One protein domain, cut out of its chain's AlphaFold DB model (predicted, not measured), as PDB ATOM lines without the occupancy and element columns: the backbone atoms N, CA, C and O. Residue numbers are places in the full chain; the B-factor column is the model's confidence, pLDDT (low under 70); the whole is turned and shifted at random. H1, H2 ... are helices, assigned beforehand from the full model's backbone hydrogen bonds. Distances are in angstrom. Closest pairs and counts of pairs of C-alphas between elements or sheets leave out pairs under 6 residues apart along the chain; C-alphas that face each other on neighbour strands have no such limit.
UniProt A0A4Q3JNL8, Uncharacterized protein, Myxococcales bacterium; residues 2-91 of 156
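This is residues 2 to 91 of the 156 residues of an uncharacterized protein of Myxococcales bacterium (UniProt A0A4Q3JNL8). The longest helix, H2, folds back through a short loop into H3 as a helical hairpin; H5 packs side by side with H3, and H4 packs on H5 at a steep angle. At one end of the longest axis residues 2 to 14, with H1, stick out as a free arm, and at the other end lies the short H6, near H4. The printed part has 90 residues with six named helices, H1 to H6 in chain order, and no named strand; its class is all helix. It is only just loose, close to compact, with a radius of gyration of the C-alphas of 15.0 A, and its flat outline spans 45 by 37 by 17 A.

H2, residues 17 to 34, is 26.2 A long and begins at C-alpha 17 (-34.266, 9.841, 40.507). H3 is residues 41 to 52, 16.5 A. H4 is residues 58 to 66, 12.4 A, and H5 residues 71 to 77, 10.5 A. H1, residues 3 to 11, is 12.4 A long and begins at C-alpha 3 (-33.272, 28.358, 43.935). H6, residues 82 to 88, is 9.8 A long and ends at C-alpha 88 (-40.638, -10.335, 50.033).

H2 and H3 form a hairpin and touch, their closest C-alphas, of Val 28 and Val 43, 5.9 A apart, at a shallow tilt of 31 degrees, opposite ways. H3 touches H5 at 12 degrees, a shallow tilt, the same way; the closest C-alphas, of Leu 51 and Ala 76, are 4.9 A apart. H4 touches H5 at a steep tilt of 58 degrees, with the C-alphas of Leu 65 and Ser 73 closest at 5.9 A. H6 is close to but not clearly touching H5, the closest C-alphas, of Ala 76 and Val 82, being 8.0 A apart. H1 and H2 are apart. In each of the six helices every O i to N i+4 pair is within hydrogen-bond range.

The C-alphas farthest apart, of Ser 2 and Leu 91, are 47.8 A apart. The printed part has no cut and no long link. Mean pLDDT of the printed part is 85.0; residues 7, 10 to 14, 36 to 39, 69 and 71 are under 70.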
ATOM      1  N   SER A   2     -29.727  30.957  41.685       84.31
ATOM      2  CA  SER A   2     -30.984  31.094  42.440       84.31
ATOM      3  C   SER A   2     -31.677  29.736  42.606       84.31
ATOM      4  O   SER A   2     -31.525  28.869  41.750       84.31
ATOM      5  N   GLU A   3     -32.452  29.559  43.675       75.94
ATOM      6  CA  GLU A   3     -33.272  28.358  43.935       75.94
ATOM      7  C   GLU A   3     -34.199  28.019  42.748       75.94
ATOM      8  O   GLU A   3     -34.389  26.862  42.382       75.94
ATOM      9  N   VAL A   4     -34.694  29.049  42.053       78.06
ATOM     10  CA  VAL A   4     -35.522  28.920  40.844       78.06
ATOM     11  C   VAL A   4     -34.738  28.340  39.659       78.06
ATOM     12  O   VAL A   4     -35.296  27.578  38.866       78.06
ATOM     13  N   ASP A   5     -33.448  28.659  39.530       78.31
ATOM     14  CA  ASP A   5     -32.588  28.085  38.486       78.31
ATOM     15  C   ASP A   5     -32.271  26.609  38.762       78.31
ATOM     16  O   ASP A   5     -32.115  25.821  37.829       78.31
ATOM     17  N   GLU A   6     -32.198  26.231  40.038       71.44
ATOM     18  CA  GLU A   6     -31.946  24.860  40.482       71.44
ATOM     19  C   GLU A   6     -33.168  23.965  40.226       71.44
ATOM     20  O   GLU A   6     -33.036  22.933  39.567       71.44
ATOM     21  N   LEU A   7     -34.370  24.439  40.577       68.12
ATOM     22  CA  LEU A   7     -35.642  23.772  40.273       68.12
ATOM     23  C   LEU A   7     -35.876  23.604  38.763       68.12
ATOM     24  O   LEU A   7     -36.325  22.552  38.311       68.12
ATOM     25  N   ARG A   8     -35.548  24.616  37.949       72.50
ATOM     26  CA  ARG A   8     -35.669  24.524  36.482       72.50
ATOM     27  C   ARG A   8     -34.686  23.529  35.880       72.50
ATOM     28  O   ARG A   8     -35.049  22.810  34.950       72.50
ATOM     29  N   ARG A   9     -33.455  23.478  36.396       71.00
ATOM     30  CA  ARG A   9     -32.459  22.485  35.981       71.00
ATOM     31  C   ARG A   9     -32.914  21.076  36.355       71.00
ATOM     32  O   ARG A   9     -32.787  20.177  35.535       71.00
ATOM     33  N   GLU A  10     -33.476  20.897  37.548       65.69
ATOM     34  CA  GLU A  10     -34.007  19.611  37.998       65.69
ATOM     35  C   GLU A  10     -35.201  19.148  37.151       65.69
ATOM     36  O   GLU A  10     -35.217  18.000  36.719       65.69
ATOM     37  N   ALA A  11     -36.128  20.056  36.825       63.94
ATOM     38  CA  ALA A  11     -37.293  19.786  35.977       63.94
ATOM     39  C   ALA A  11     -36.955  19.529  34.496       63.94
ATOM     40  O   ALA A  11     -37.766  18.959  33.771       63.94
ATOM     41  N   SER A  12     -35.780  19.969  34.041       66.31
ATOM     42  CA  SER A  12     -35.299  19.753  32.668       66.31
ATOM     43  C   SER A  12     -34.446  18.492  32.530       66.31
ATOM     44  O   SER A  12     -34.041  18.153  31.419       66.31
ATOM     45  N   ASP A  13     -34.124  17.826  33.640       69.06
ATOM     46  CA  ASP A  13     -33.346  16.597  33.624       69.06
ATOM     47  C   ASP A  13     -34.269  15.420  33.265       69.06
ATOM     48  O   ASP A  13     -35.199  15.114  34.017       69.06
ATOM     49  N   PRO A  14     -34.040  14.750  32.126       59.34
ATOM     50  CA  PRO A  14     -34.855  13.613  31.719       59.34
ATOM     51  C   PRO A  14     -34.600  12.367  32.578       59.34
ATOM     52  O   PRO A  14     -35.336  11.391  32.442       59.34
ATOM     53  N   ALA A  15     -33.564  12.368  33.426       72.31
ATOM     54  CA  ALA A  15     -33.229  11.233  34.264       72.31
ATOM     55  C   ALA A  15     -34.174  11.123  35.466       72.31
ATOM     56  O   ALA A  15     -34.323  12.042  36.281       72.31
ATOM     57  N   THR A  16     -34.743   9.935  35.630       77.56
ATOM     58  CA  THR A  16     -35.458   9.537  36.841       77.56
ATOM     59  C   THR A  16     -34.534   9.630  38.069       77.56
ATOM     60  O   THR A  16     -33.314   9.458  37.955       77.56
ATOM     61  N   PRO A  17     -35.075   9.842  39.285       78.31
ATOM     62  CA  PRO A  17     -34.266   9.841  40.507       78.31
ATOM     63  C   PRO A  17     -33.380   8.592  40.656       78.31
ATOM     64  O   PRO A  17     -32.233   8.696  41.088       78.31
ATOM     65  N   GLY A  18     -33.872   7.422  40.233       77.50
ATOM     66  CA  GLY A  18     -33.104   6.174  40.242       77.50
ATOM     67  C   GLY A  18     -31.877   6.208  39.322       77.50
ATOM     68  O   GLY A  18     -30.793   5.790  39.731       77.50
ATOM     69  N   GLU A  19     -32.004   6.767  38.117       83.75
ATOM     70  CA  GLU A  19     -30.886   6.910  37.173       83.75
ATOM     71  C   GLU A  19     -29.807   7.863  37.697       83.75
ATOM     72  O   GLU A  19     -28.612   7.605  37.522       83.75
ATOM     73  N   ARG A  20     -30.205   8.928  38.405       85.06
ATOM     74  CA  ARG A  20     -29.255   9.831  39.075       85.06
ATOM     75  C   ARG A  20     -28.492   9.117  40.186       85.06
ATOM     76  O   ARG A  20     -27.269   9.226  40.245       85.06
ATOM     77  N   LEU A  21     -29.182   8.351  41.034       86.94
ATOM     78  CA  LEU A  21     -28.536   7.570  42.095       86.94
ATOM     79  C   LEU A  21     -27.551   6.542  41.520       86.94
ATOM     80  O   LEU A  21     -26.453   6.381  42.057       86.94
ATOM     81  N   GLU A  22     -27.886   5.913  40.393       86.00
ATOM     82  CA  GLU A  22     -26.980   5.005  39.684       86.00
ATOM     83  C   GLU A  22     -25.771   5.739  39.081       86.00
ATOM     84  O   GLU A  22     -24.637   5.256  39.142       86.00
ATOM     85  N   ALA A  23     -25.958   6.939  38.526       87.94
ATOM     86  CA  ALA A  23     -24.847   7.762  38.054       87.94
ATOM     87  C   ALA A  23     -23.886   8.142  39.197       87.94
ATOM     88  O   ALA A  23     -22.667   8.016  39.035       87.94
ATOM     89  N   ILE A  24     -24.416   8.529  40.364       88.69
ATOM     90  CA  ILE A  24     -23.607   8.832  41.555       88.69
ATOM     91  C   ILE A  24     -22.897   7.563  42.042       88.69
ATOM     92  O   ILE A  24     -21.697   7.610  42.303       88.69
ATOM     93  N   ARG A  25     -23.572   6.405  42.087       87.94
ATOM     94  CA  ARG A  25     -22.941   5.116  42.433       87.94
ATOM     95  C   ARG A  25     -21.761   4.808  41.508       87.94
ATOM     96  O   ARG A  25     -20.681   4.468  41.987       87.94
ATOM     97  N   ARG A  26     -21.931   4.943  40.189       89.25
ATOM     98  CA  ARG A  26     -20.843   4.725  39.219       89.25
ATOM     99  C   ARG A  26     -19.691   5.706  39.415       89.25
ATOM    100  O   ARG A  26     -18.536   5.336  39.216       89.25
ATOM    101  N   TRP A  27     -19.976   6.950  39.795       90.69
ATOM    102  CA  TRP A  27     -18.937   7.904  40.184       90.69
ATOM    103  C   TRP A  27     -18.189   7.443  41.445       90.69
ATOM    104  O   TRP A  27     -16.968   7.332  41.383       90.69
ATOM    105  N   VAL A  28     -18.901   7.059  42.511       87.31
ATOM    106  CA  VAL A  28     -18.322   6.522  43.759       87.31
ATOM    107  C   VAL A  28     -17.393   5.341  43.474       87.31
ATOM    108  O   VAL A  28     -16.256   5.335  43.932       87.31
ATOM    109  N   VAL A  29     -17.839   4.362  42.680       85.81
ATOM    110  CA  VAL A  29     -17.037   3.173  42.336       85.81
ATOM    111  C   VAL A  29     -15.767   3.551  41.570       85.81
ATOM    112  O   VAL A  29     -14.698   3.013  41.849       85.81
ATOM    113  N   ARG A  30     -15.861   4.484  40.614       87.81
ATOM    114  CA  ARG A  30     -14.694   4.947  39.847       87.81
ATOM    115  C   ARG A  30     -13.695   5.699  40.718       87.81
ATOM    116  O   ARG A  30     -12.500   5.481  40.558       87.81
ATOM    117  N   GLU A  31     -14.165   6.562  41.613       86.81
ATOM    118  CA  GLU A  31     -13.280   7.284  42.531       86.81
ATOM    119  C   GLU A  31     -12.629   6.334  43.538       86.81
ATOM    120  O   GLU A  31     -11.417   6.405  43.729       86.81
ATOM    121  N   ALA A  32     -13.386   5.370  44.072       82.50
ATOM    122  CA  ALA A  32     -12.858   4.340  44.960       82.50
ATOM    123  C   ALA A  32     -11.741   3.500  44.311       82.50
ATOM    124  O   ALA A  32     -10.803   3.100  44.988       82.50
ATOM    125  N   ALA A  33     -11.819   3.248  43.000       83.75
ATOM    126  CA  ALA A  33     -10.812   2.482  42.263       83.75
ATOM    127  C   ALA A  33      -9.536   3.277  41.922       83.75
ATOM    128  O   ALA A  33      -8.528   2.681  41.549       83.75
ATOM    129  N   ARG A  34      -9.582   4.612  41.980       83.69
ATOM    130  CA  ARG A  34      -8.469   5.491  41.578       83.69
ATOM    131  C   ARG A  34      -7.518   5.840  42.712       83.69
ATOM    132  O   ARG A  34      -6.430   6.335  42.429       83.69
ATOM    133  N   ARG A  35      -7.934   5.660  43.963       74.19
ATOM    134  CA  ARG A  35      -7.173   6.105  45.132       74.19
ATOM    135  C   ARG A  35      -6.935   4.954  46.090       74.19
ATOM    136  O   ARG A  35      -7.695   3.989  46.107       74.19
ATOM    137  N   ASP A  36      -5.885   5.082  46.890       67.56
ATOM    138  CA  ASP A  36      -5.554   4.076  47.889       67.56
ATOM    139  C   ASP A  36      -6.617   4.091  49.022       67.56
ATOM    140  O   ASP A  36      -7.086   5.170  49.413       67.56
ATOM    141  N   PRO A  37      -7.047   2.931  49.559       60.44
ATOM    142  CA  PRO A  37      -8.223   2.812  50.426       60.44
ATOM    143  C   PRO A  37      -8.282   3.590  51.759       60.44
ATOM    144  O   PRO A  37      -9.398   3.660  52.287       60.44
ATOM    145  N   PRO A  38      -7.212   4.184  52.342       54.09
ATOM    146  CA  PRO A  38      -7.381   4.976  53.562       54.09
ATOM    147  C   PRO A  38      -7.692   6.475  53.352       54.09
ATOM    148  O   PRO A  38      -7.987   7.148  54.334       54.09
ATOM    149  N   GLU A  39      -7.701   7.020  52.127       65.50
ATOM    150  CA  GLU A  39      -7.732   8.489  51.911       65.50
ATOM    151  C   GLU A  39      -9.073   9.093  51.428       65.50
ATOM    152  O   GLU A  39      -9.086  10.185  50.862       65.50
ATOM    153  N   MET A  40     -10.221   8.420  51.595       73.00
ATOM    154  CA  MET A  40     -11.485   8.881  50.972       73.00
ATOM    155  C   MET A  40     -12.717   8.940  51.893       73.00
ATOM    156  O   MET A  40     -13.740   8.311  51.589       73.00
ATOM    157  N   PRO A  41     -12.692   9.713  52.994       80.94
ATOM    158  CA  PRO A  41     -13.862   9.873  53.858       80.94
ATOM    159  C   PRO A  41     -15.100  10.391  53.102       80.94
ATOM    160  O   PRO A  41     -16.216   9.957  53.390       80.94
ATOM    161  N   GLU A  42     -14.931  11.243  52.087       85.06
ATOM    162  CA  GLU A  42     -16.040  11.792  51.299       85.06
ATOM    163  C   GLU A  42     -16.712  10.728  50.423       85.06
ATOM    164  O   GLU A  42     -17.939  10.681  50.339       85.06
ATOM    165  N   VAL A  43     -15.931   9.839  49.797       85.31
ATOM    166  CA  VAL A  43     -16.474   8.764  48.947       85.31
ATOM    167  C   VAL A  43     -17.280   7.785  49.798       85.31
ATOM    168  O   VAL A  43     -18.386   7.404  49.407       85.31
ATOM    169  N   TYR A  44     -16.787   7.444  50.994       84.25
ATOM    170  CA  TYR A  44     -17.533   6.621  51.947       84.25
ATOM    171  C   TYR A  44     -18.811   7.312  52.439       84.25
ATOM    172  O   TYR A  44     -19.854   6.662  52.532       84.25
ATOM    173  N   ALA A  45     -18.767   8.620  52.711       88.50
ATOM    174  CA  ALA A  45     -19.941   9.383  53.130       88.50
ATOM    175  C   ALA A  45     -21.025   9.418  52.039       88.50
ATOM    176  O   ALA A  45     -22.193   9.146  52.322       88.50
ATOM    177  N   VAL A  46     -20.640   9.673  50.783       90.62
ATOM    178  CA  VAL A  46     -21.560   9.646  49.635       90.62
ATOM    179  C   VAL A  46     -22.128   8.241  49.436       90.62
ATOM    180  O   VAL A  46     -23.337   8.088  49.263       90.62
ATOM    181  N   GLN A  47     -21.297   7.199  49.521       90.62
ATOM    182  CA  GLN A  47     -21.761   5.815  49.422       90.62
ATOM    183  C   GLN A  47     -22.773   5.470  50.524       90.62
ATOM    184  O   GLN A  47     -23.806   4.864  50.242       90.62
ATOM    185  N   ALA A  48     -22.506   5.874  51.767       91.25
ATOM    186  CA  ALA A  48     -23.417   5.649  52.883       91.25
ATOM    187  C   ALA A  48     -24.745   6.401  52.704       91.25
ATOM    188  O   ALA A  48     -25.805   5.838  52.977       91.25
ATOM    189  N   ALA A  49     -24.702   7.641  52.210       92.69
ATOM    190  CA  ALA A  49     -25.895   8.430  51.912       92.69
ATOM    191  C   ALA A  49     -26.743   7.795  50.802       92.69
ATOM    192  O   ALA A  49     -27.960   7.693  50.950       92.69
ATOM    193  N   LEU A  50     -26.111   7.301  49.728       93.44
ATOM    194  CA  LEU A  50     -26.804   6.557  48.673       93.44
ATOM    195  C   LEU A  50     -27.501   5.319  49.234       93.44
ATOM    196  O   LEU A  50     -28.684   5.114  48.989       93.44
ATOM    197  N   LEU A  51     -26.780   4.512  50.014       94.69
ATOM    198  CA  LEU A  51     -27.299   3.250  50.533       94.69
ATOM    199  C   LEU A  51     -28.390   3.431  51.582       94.69
ATOM    200  O   LEU A  51     -29.191   2.525  51.742       94.69
ATOM    201  N   ARG A  52     -28.472   4.580  52.257       94.56
ATOM    202  CA  ARG A  52     -29.568   4.913  53.185       94.56
ATOM    203  C   ARG A  52     -30.752   5.606  52.511       94.56
ATOM    204  O   ARG A  52     -31.770   5.827  53.160       94.56
ATOM    205  N   ASN A  53     -30.632   5.968  51.233       93.81
ATOM    206  CA  ASN A  53     -31.688   6.666  50.513       93.81
ATOM    207  C   ASN A  53     -32.883   5.718  50.261       93.81
ATOM    208  O   ASN A  53     -32.689   4.646  49.684       93.81
ATOM    209  N   PRO A  54     -34.120   6.081  50.648       92.75
ATOM    210  CA  PRO A  54     -35.300   5.233  50.441       92.75
ATOM    211  C   PRO A  54     -35.649   5.021  48.961       92.75
ATOM    212  O   PRO A  54     -36.355   4.078  48.637       92.75
ATOM    213  N   SER A  55     -35.150   5.869  48.062       91.25
ATOM    214  CA  SER A  55     -35.311   5.735  46.611       91.25
ATOM    215  C   SER A  55     -34.163   4.959  45.959       91.25
ATOM    216  O   SER A  55     -34.077   4.913  44.730       91.25
ATOM    217  N   TYR A  56     -33.249   4.380  46.747       91.38
ATOM    218  CA  TYR A  56     -32.150   3.587  46.208       91.38
ATOM    219  C   TYR A  56     -32.697   2.363  45.455       91.38
ATOM    220  O   TYR A  56     -33.546   1.654  46.001       91.38
ATOM    221  N   PRO A  57     -32.237   2.089  44.219       92.44
ATOM    222  CA  PRO A  57     -32.785   0.991  43.431       92.44
ATOM    223  C   PRO A  57     -32.673  -0.351  44.163       92.44
ATOM    224  O   PRO A  57     -31.591  -0.740  44.611       92.44
ATOM    225  N   VAL A  58     -33.790  -1.075  44.264       93.00
ATOM    226  CA  VAL A  58     -33.888  -2.293  45.087       93.00
ATOM    227  C   VAL A  58     -32.887  -3.361  44.642       93.00
ATOM    228  O   VAL A  58     -32.229  -3.961  45.487       93.00
ATOM    229  N   ASP A  59     -32.677  -3.553  43.338       92.75
ATOM    230  CA  ASP A  59     -31.683  -4.509  42.825       92.75
ATOM    231  C   ASP A  59     -30.256  -4.185  43.273       92.75
ATOM    232  O   ASP A  59     -29.466  -5.072  43.603       92.75
ATOM    233  N   LEU A  60     -29.926  -2.899  43.339       92.25
ATOM    234  CA  LEU A  60     -28.629  -2.441  43.812       92.25
ATOM    235  C   LEU A  60     -28.506  -2.591  45.326       92.25
ATOM    236  O   LEU A  60     -27.416  -2.906  45.809       92.25
ATOM    237  N   LEU A  61     -29.603  -2.397  46.066       94.88
ATOM    238  CA  LEU A  61     -29.662  -2.668  47.500       94.88
ATOM    239  C   LEU A  61     -29.441  -4.160  47.777       94.88
ATOM    240  O   LEU A  61     -28.607  -4.493  48.617       94.88
ATOM    241  N   ARG A  62     -30.094  -5.058  47.022       95.19
ATOM    242  CA  ARG A  62     -29.875  -6.515  47.107       95.19
ATOM    243  C   ARG A  62     -28.393  -6.855  46.949       95.19
ATOM    244  O   ARG A  62     -27.834  -7.571  47.777       95.19
ATOM    245  N   GLN A  63     -27.748  -6.309  45.916       92.81
ATOM    246  CA  GLN A  63     -26.315  -6.510  45.680       92.81
ATOM    247  C   GLN A  63     -25.457  -5.974  46.833       92.81
ATOM    248  O   GLN A  63     -24.506  -6.634  47.246       92.81
ATOM    249  N   ALA A  64     -25.785  -4.789  47.357       93.25
ATOM    250  CA  ALA A  64     -25.040  -4.168  48.448       93.25
ATOM    251  C   ALA A  64     -25.131  -4.978  49.751       93.25
ATOM    252  O   ALA A  64     -24.120  -5.156  50.429       93.25
ATOM    253  N   LEU A  65     -26.314  -5.514  50.067       95.31
ATOM    254  CA  LEU A  65     -26.530  -6.371  51.233       95.31
ATOM    255  C   LEU A  65     -25.741  -7.679  51.122       95.31
ATOM    256  O   LEU A  65     -25.084  -8.067  52.078       95.31
ATOM    257  N   ARG A  66     -25.743  -8.325  49.949       92.12
ATOM    258  CA  ARG A  66     -25.068  -9.621  49.726       92.12
ATOM    259  C   ARG A  66     -23.551  -9.512  49.498       92.12
ATOM    260  O   ARG A  66     -22.877 -10.534  49.381       92.12
ATOM    261  N   GLY A  67     -23.004  -8.298  49.422       86.69
ATOM    262  CA  GLY A  67     -21.583  -8.046  49.178       86.69
ATOM    263  C   GLY A  67     -20.642  -8.588  50.267       86.69
ATOM    264  O   GLY A  67     -21.058  -9.085  51.312       86.69
ATOM    265  N   ARG A  68     -19.325  -8.459  50.044       72.31
ATOM    266  CA  ARG A  68     -18.263  -9.004  50.924       72.31
ATOM    267  C   ARG A  68     -18.071  -8.269  52.270       72.31
ATOM    268  O   ARG A  68     -17.067  -8.492  52.936       72.31
ATOM    269  N   GLY A  69     -19.022  -7.438  52.703       68.62
ATOM    270  CA  GLY A  69     -18.925  -6.645  53.937       68.62
ATOM    271  C   GLY A  69     -18.190  -5.305  53.765       68.62
ATOM    272  O   GLY A  69     -17.898  -4.885  52.648       68.62
ATOM    273  N   GLY A  70     -17.937  -4.604  54.877       72.12
ATOM    274  CA  GLY A  70     -17.302  -3.273  54.923       72.12
ATOM    275  C   GLY A  70     -18.266  -2.128  55.269       72.12
ATOM    276  O   GLY A  70     -19.457  -2.351  55.488       72.12
ATOM    277  N   TYR A  71     -17.770  -0.884  55.303       68.88
ATOM    278  CA  TYR A  71     -18.562   0.293  55.709       68.88
ATOM    279  C   TYR A  71     -19.843   0.492  54.886       68.88
ATOM    280  O   TYR A  71     -20.893   0.814  55.444       68.88
ATOM    281  N   GLY A  72     -19.790   0.227  53.575       80.19
ATOM    282  CA  GLY A  72     -20.977   0.259  52.715       80.19
ATOM    283  C   GLY A  72     -22.046  -0.756  53.138       80.19
ATOM    284  O   GLY A  72     -23.232  -0.451  53.100       80.19
ATOM    285  N   SER A  73     -21.650  -1.933  53.631       86.94
ATOM    286  CA  SER A  73     -22.598  -2.969  54.065       86.94
ATOM    287  C   SER A  73     -23.447  -2.509  55.254       86.94
ATOM    288  O   SER A  73     -24.662  -2.688  55.239       86.94
ATOM    289  N   ILE A  74     -22.847  -1.824  56.235       92.88
ATOM    290  CA  ILE A  74     -23.587  -1.267  57.381       92.88
ATOM    291  C   ILE A  74     -24.642  -0.275  56.892       92.88
ATOM    292  O   ILE A  74     -25.791  -0.332  57.314       92.88
ATOM    293  N   ALA A  75     -24.269   0.642  55.994       94.44
ATOM    294  CA  ALA A  75     -25.198   1.641  55.483       94.44
ATOM    295  C   ALA A  75     -26.376   1.004  54.728       94.44
ATOM    296  O   ALA A  75     -27.505   1.449  54.912       94.44
ATOM    297  N   ALA A  76     -26.124  -0.057  53.953       96.62
ATOM    298  CA  ALA A  76     -27.163  -0.802  53.243       96.62
ATOM    299  C   ALA A  76     -28.183  -1.432  54.200       96.62
ATOM    300  O   ALA A  76     -29.383  -1.296  53.984       96.62
ATOM    301  N   TRP A  77     -27.726  -2.053  55.293       97.12
ATOM    302  CA  TRP A  77     -28.612  -2.634  56.310       97.12
ATOM    303  C   TRP A  77     -29.519  -1.606  56.992       97.12
ATOM    304  O   TRP A  77     -30.577  -1.966  57.498       97.12
ATOM    305  N   HIS A  78     -29.121  -0.333  57.004       96.69
ATOM    306  CA  HIS A  78     -29.901   0.785  57.548       96.69
ATOM    307  C   HIS A  78     -30.846   1.429  56.523       96.69
ATOM    308  O   HIS A  78     -31.484   2.433  56.837       96.69
ATOM    309  N   ASN A  79     -30.957   0.890  55.306       97.44
ATOM    310  CA  ASN A  79     -31.944   1.371  54.349       97.44
ATOM    311  C   ASN A  79     -33.369   1.003  54.819       97.44
ATOM    312  O   ASN A  79     -33.616  -0.158  55.157       97.44
ATOM    313  N   PRO A  80     -34.335   1.939  54.806       96.94
ATOM    314  CA  PRO A  80     -35.705   1.668  55.252       96.94
ATOM    315  C   PRO A  80     -36.459   0.645  54.388       96.94
ATOM    316  O   PRO A  80     -37.481   0.124  54.827       96.94
ATOM    317  N   LEU A  81     -35.972   0.324  53.185       96.56
ATOM    318  CA  LEU A  81     -36.540  -0.728  52.340       96.56
ATOM    319  C   LEU A  81     -36.114  -2.143  52.753       96.56
ATOM    320  O   LEU A  81     -36.723  -3.103  52.285       96.56
ATOM    321  N   VAL A  82     -35.100  -2.308  53.613       97.81
ATOM    322  CA  VAL A  82     -34.593  -3.642  53.987       97.81
ATOM    323  C   VAL A  82     -35.674  -4.531  54.606       97.81
ATOM    324  O   VAL A  82     -35.805  -5.657  54.136       97.81
ATOM    325  N   PRO A  83     -36.493  -4.089  55.583       97.25
ATOM    326  CA  PRO A  83     -37.538  -4.951  56.136       97.25
ATOM    327  C   PRO A  83     -38.529  -5.432  55.068       97.25
ATOM    328  O   PRO A  83     -38.890  -6.603  55.047       97.25
ATOM    329  N   LEU A  84     -38.920  -4.554  54.136       95.56
ATOM    330  CA  LEU A  84     -39.808  -4.919  53.028       95.56
ATOM    331  C   LEU A  84     -39.150  -5.934  52.091       95.56
ATOM    332  O   LEU A  84     -39.800  -6.892  51.679       95.56
ATOM    333  N   LEU A  85     -37.863  -5.751  51.793       96.12
ATOM    334  CA  LEU A  85     -37.092  -6.688  50.984       96.12
ATOM    335  C   LEU A  85     -37.030  -8.074  51.638       96.12
ATOM    336  O   LEU A  85     -37.272  -9.063  50.958       96.12
ATOM    337  N   LEU A  86     -36.754  -8.154  52.943       96.44
ATOM    338  CA  LEU A  86     -36.677  -9.430  53.666       96.44
ATOM    339  C   LEU A  86     -38.038 -10.128  53.786       96.44
ATOM    340  O   LEU A  86     -38.095 -11.352  53.770       96.44
ATOM    341  N   LEU A  87     -39.132  -9.366  53.876       96.19
ATOM    342  CA  LEU A  87     -40.488  -9.922  53.853       96.19
ATOM    343  C   LEU A  87     -40.854 -10.499  52.480       96.19
ATOM    344  O   LEU A  87     -41.557 -11.502  52.406       96.19
ATOM    345  N   GLN A  88     -40.403  -9.860  51.398       96.88
ATOM    346  CA  GLN A  88     -40.638 -10.335  50.033       96.88
ATOM    347  C   GLN A  88     -39.727 -11.513  49.665       96.88
ATOM    348  O   GLN A  88     -40.152 -12.423  48.957       96.88
ATOM    349  N   GLU A  89     -38.482 -11.492  50.141       95.75
ATOM    350  CA  GLU A  89     -37.424 -12.440  49.792       95.75
ATOM    351  C   GLU A  89     -36.665 -12.886  51.058       95.75
ATOM    352  O   GLU A  89     -35.557 -12.404  51.316       95.75
ATOM    353  N   PRO A  90     -37.220 -13.815  51.858       94.31
ATOM    354  CA  PRO A  90     -36.610 -14.290  53.103       94.31
ATOM    355  C   PRO A  90     -35.498 -15.316  52.828       94.31
ATOM    356  O   PRO A  90     -35.589 -16.485  53.192       94.31
ATOM    357  N   LEU A  91     -34.462 -14.881  52.120       95.19
ATOM    358  CA  LEU A  91     -33.346 -15.717  51.690       95.19
ATOM    359  C   LEU A  91     -32.286 -15.862  52.795       95.19
ATOM    360  O   LEU A  91     -31.947 -14.881  53.467       95.19
TER     361      LEU A  91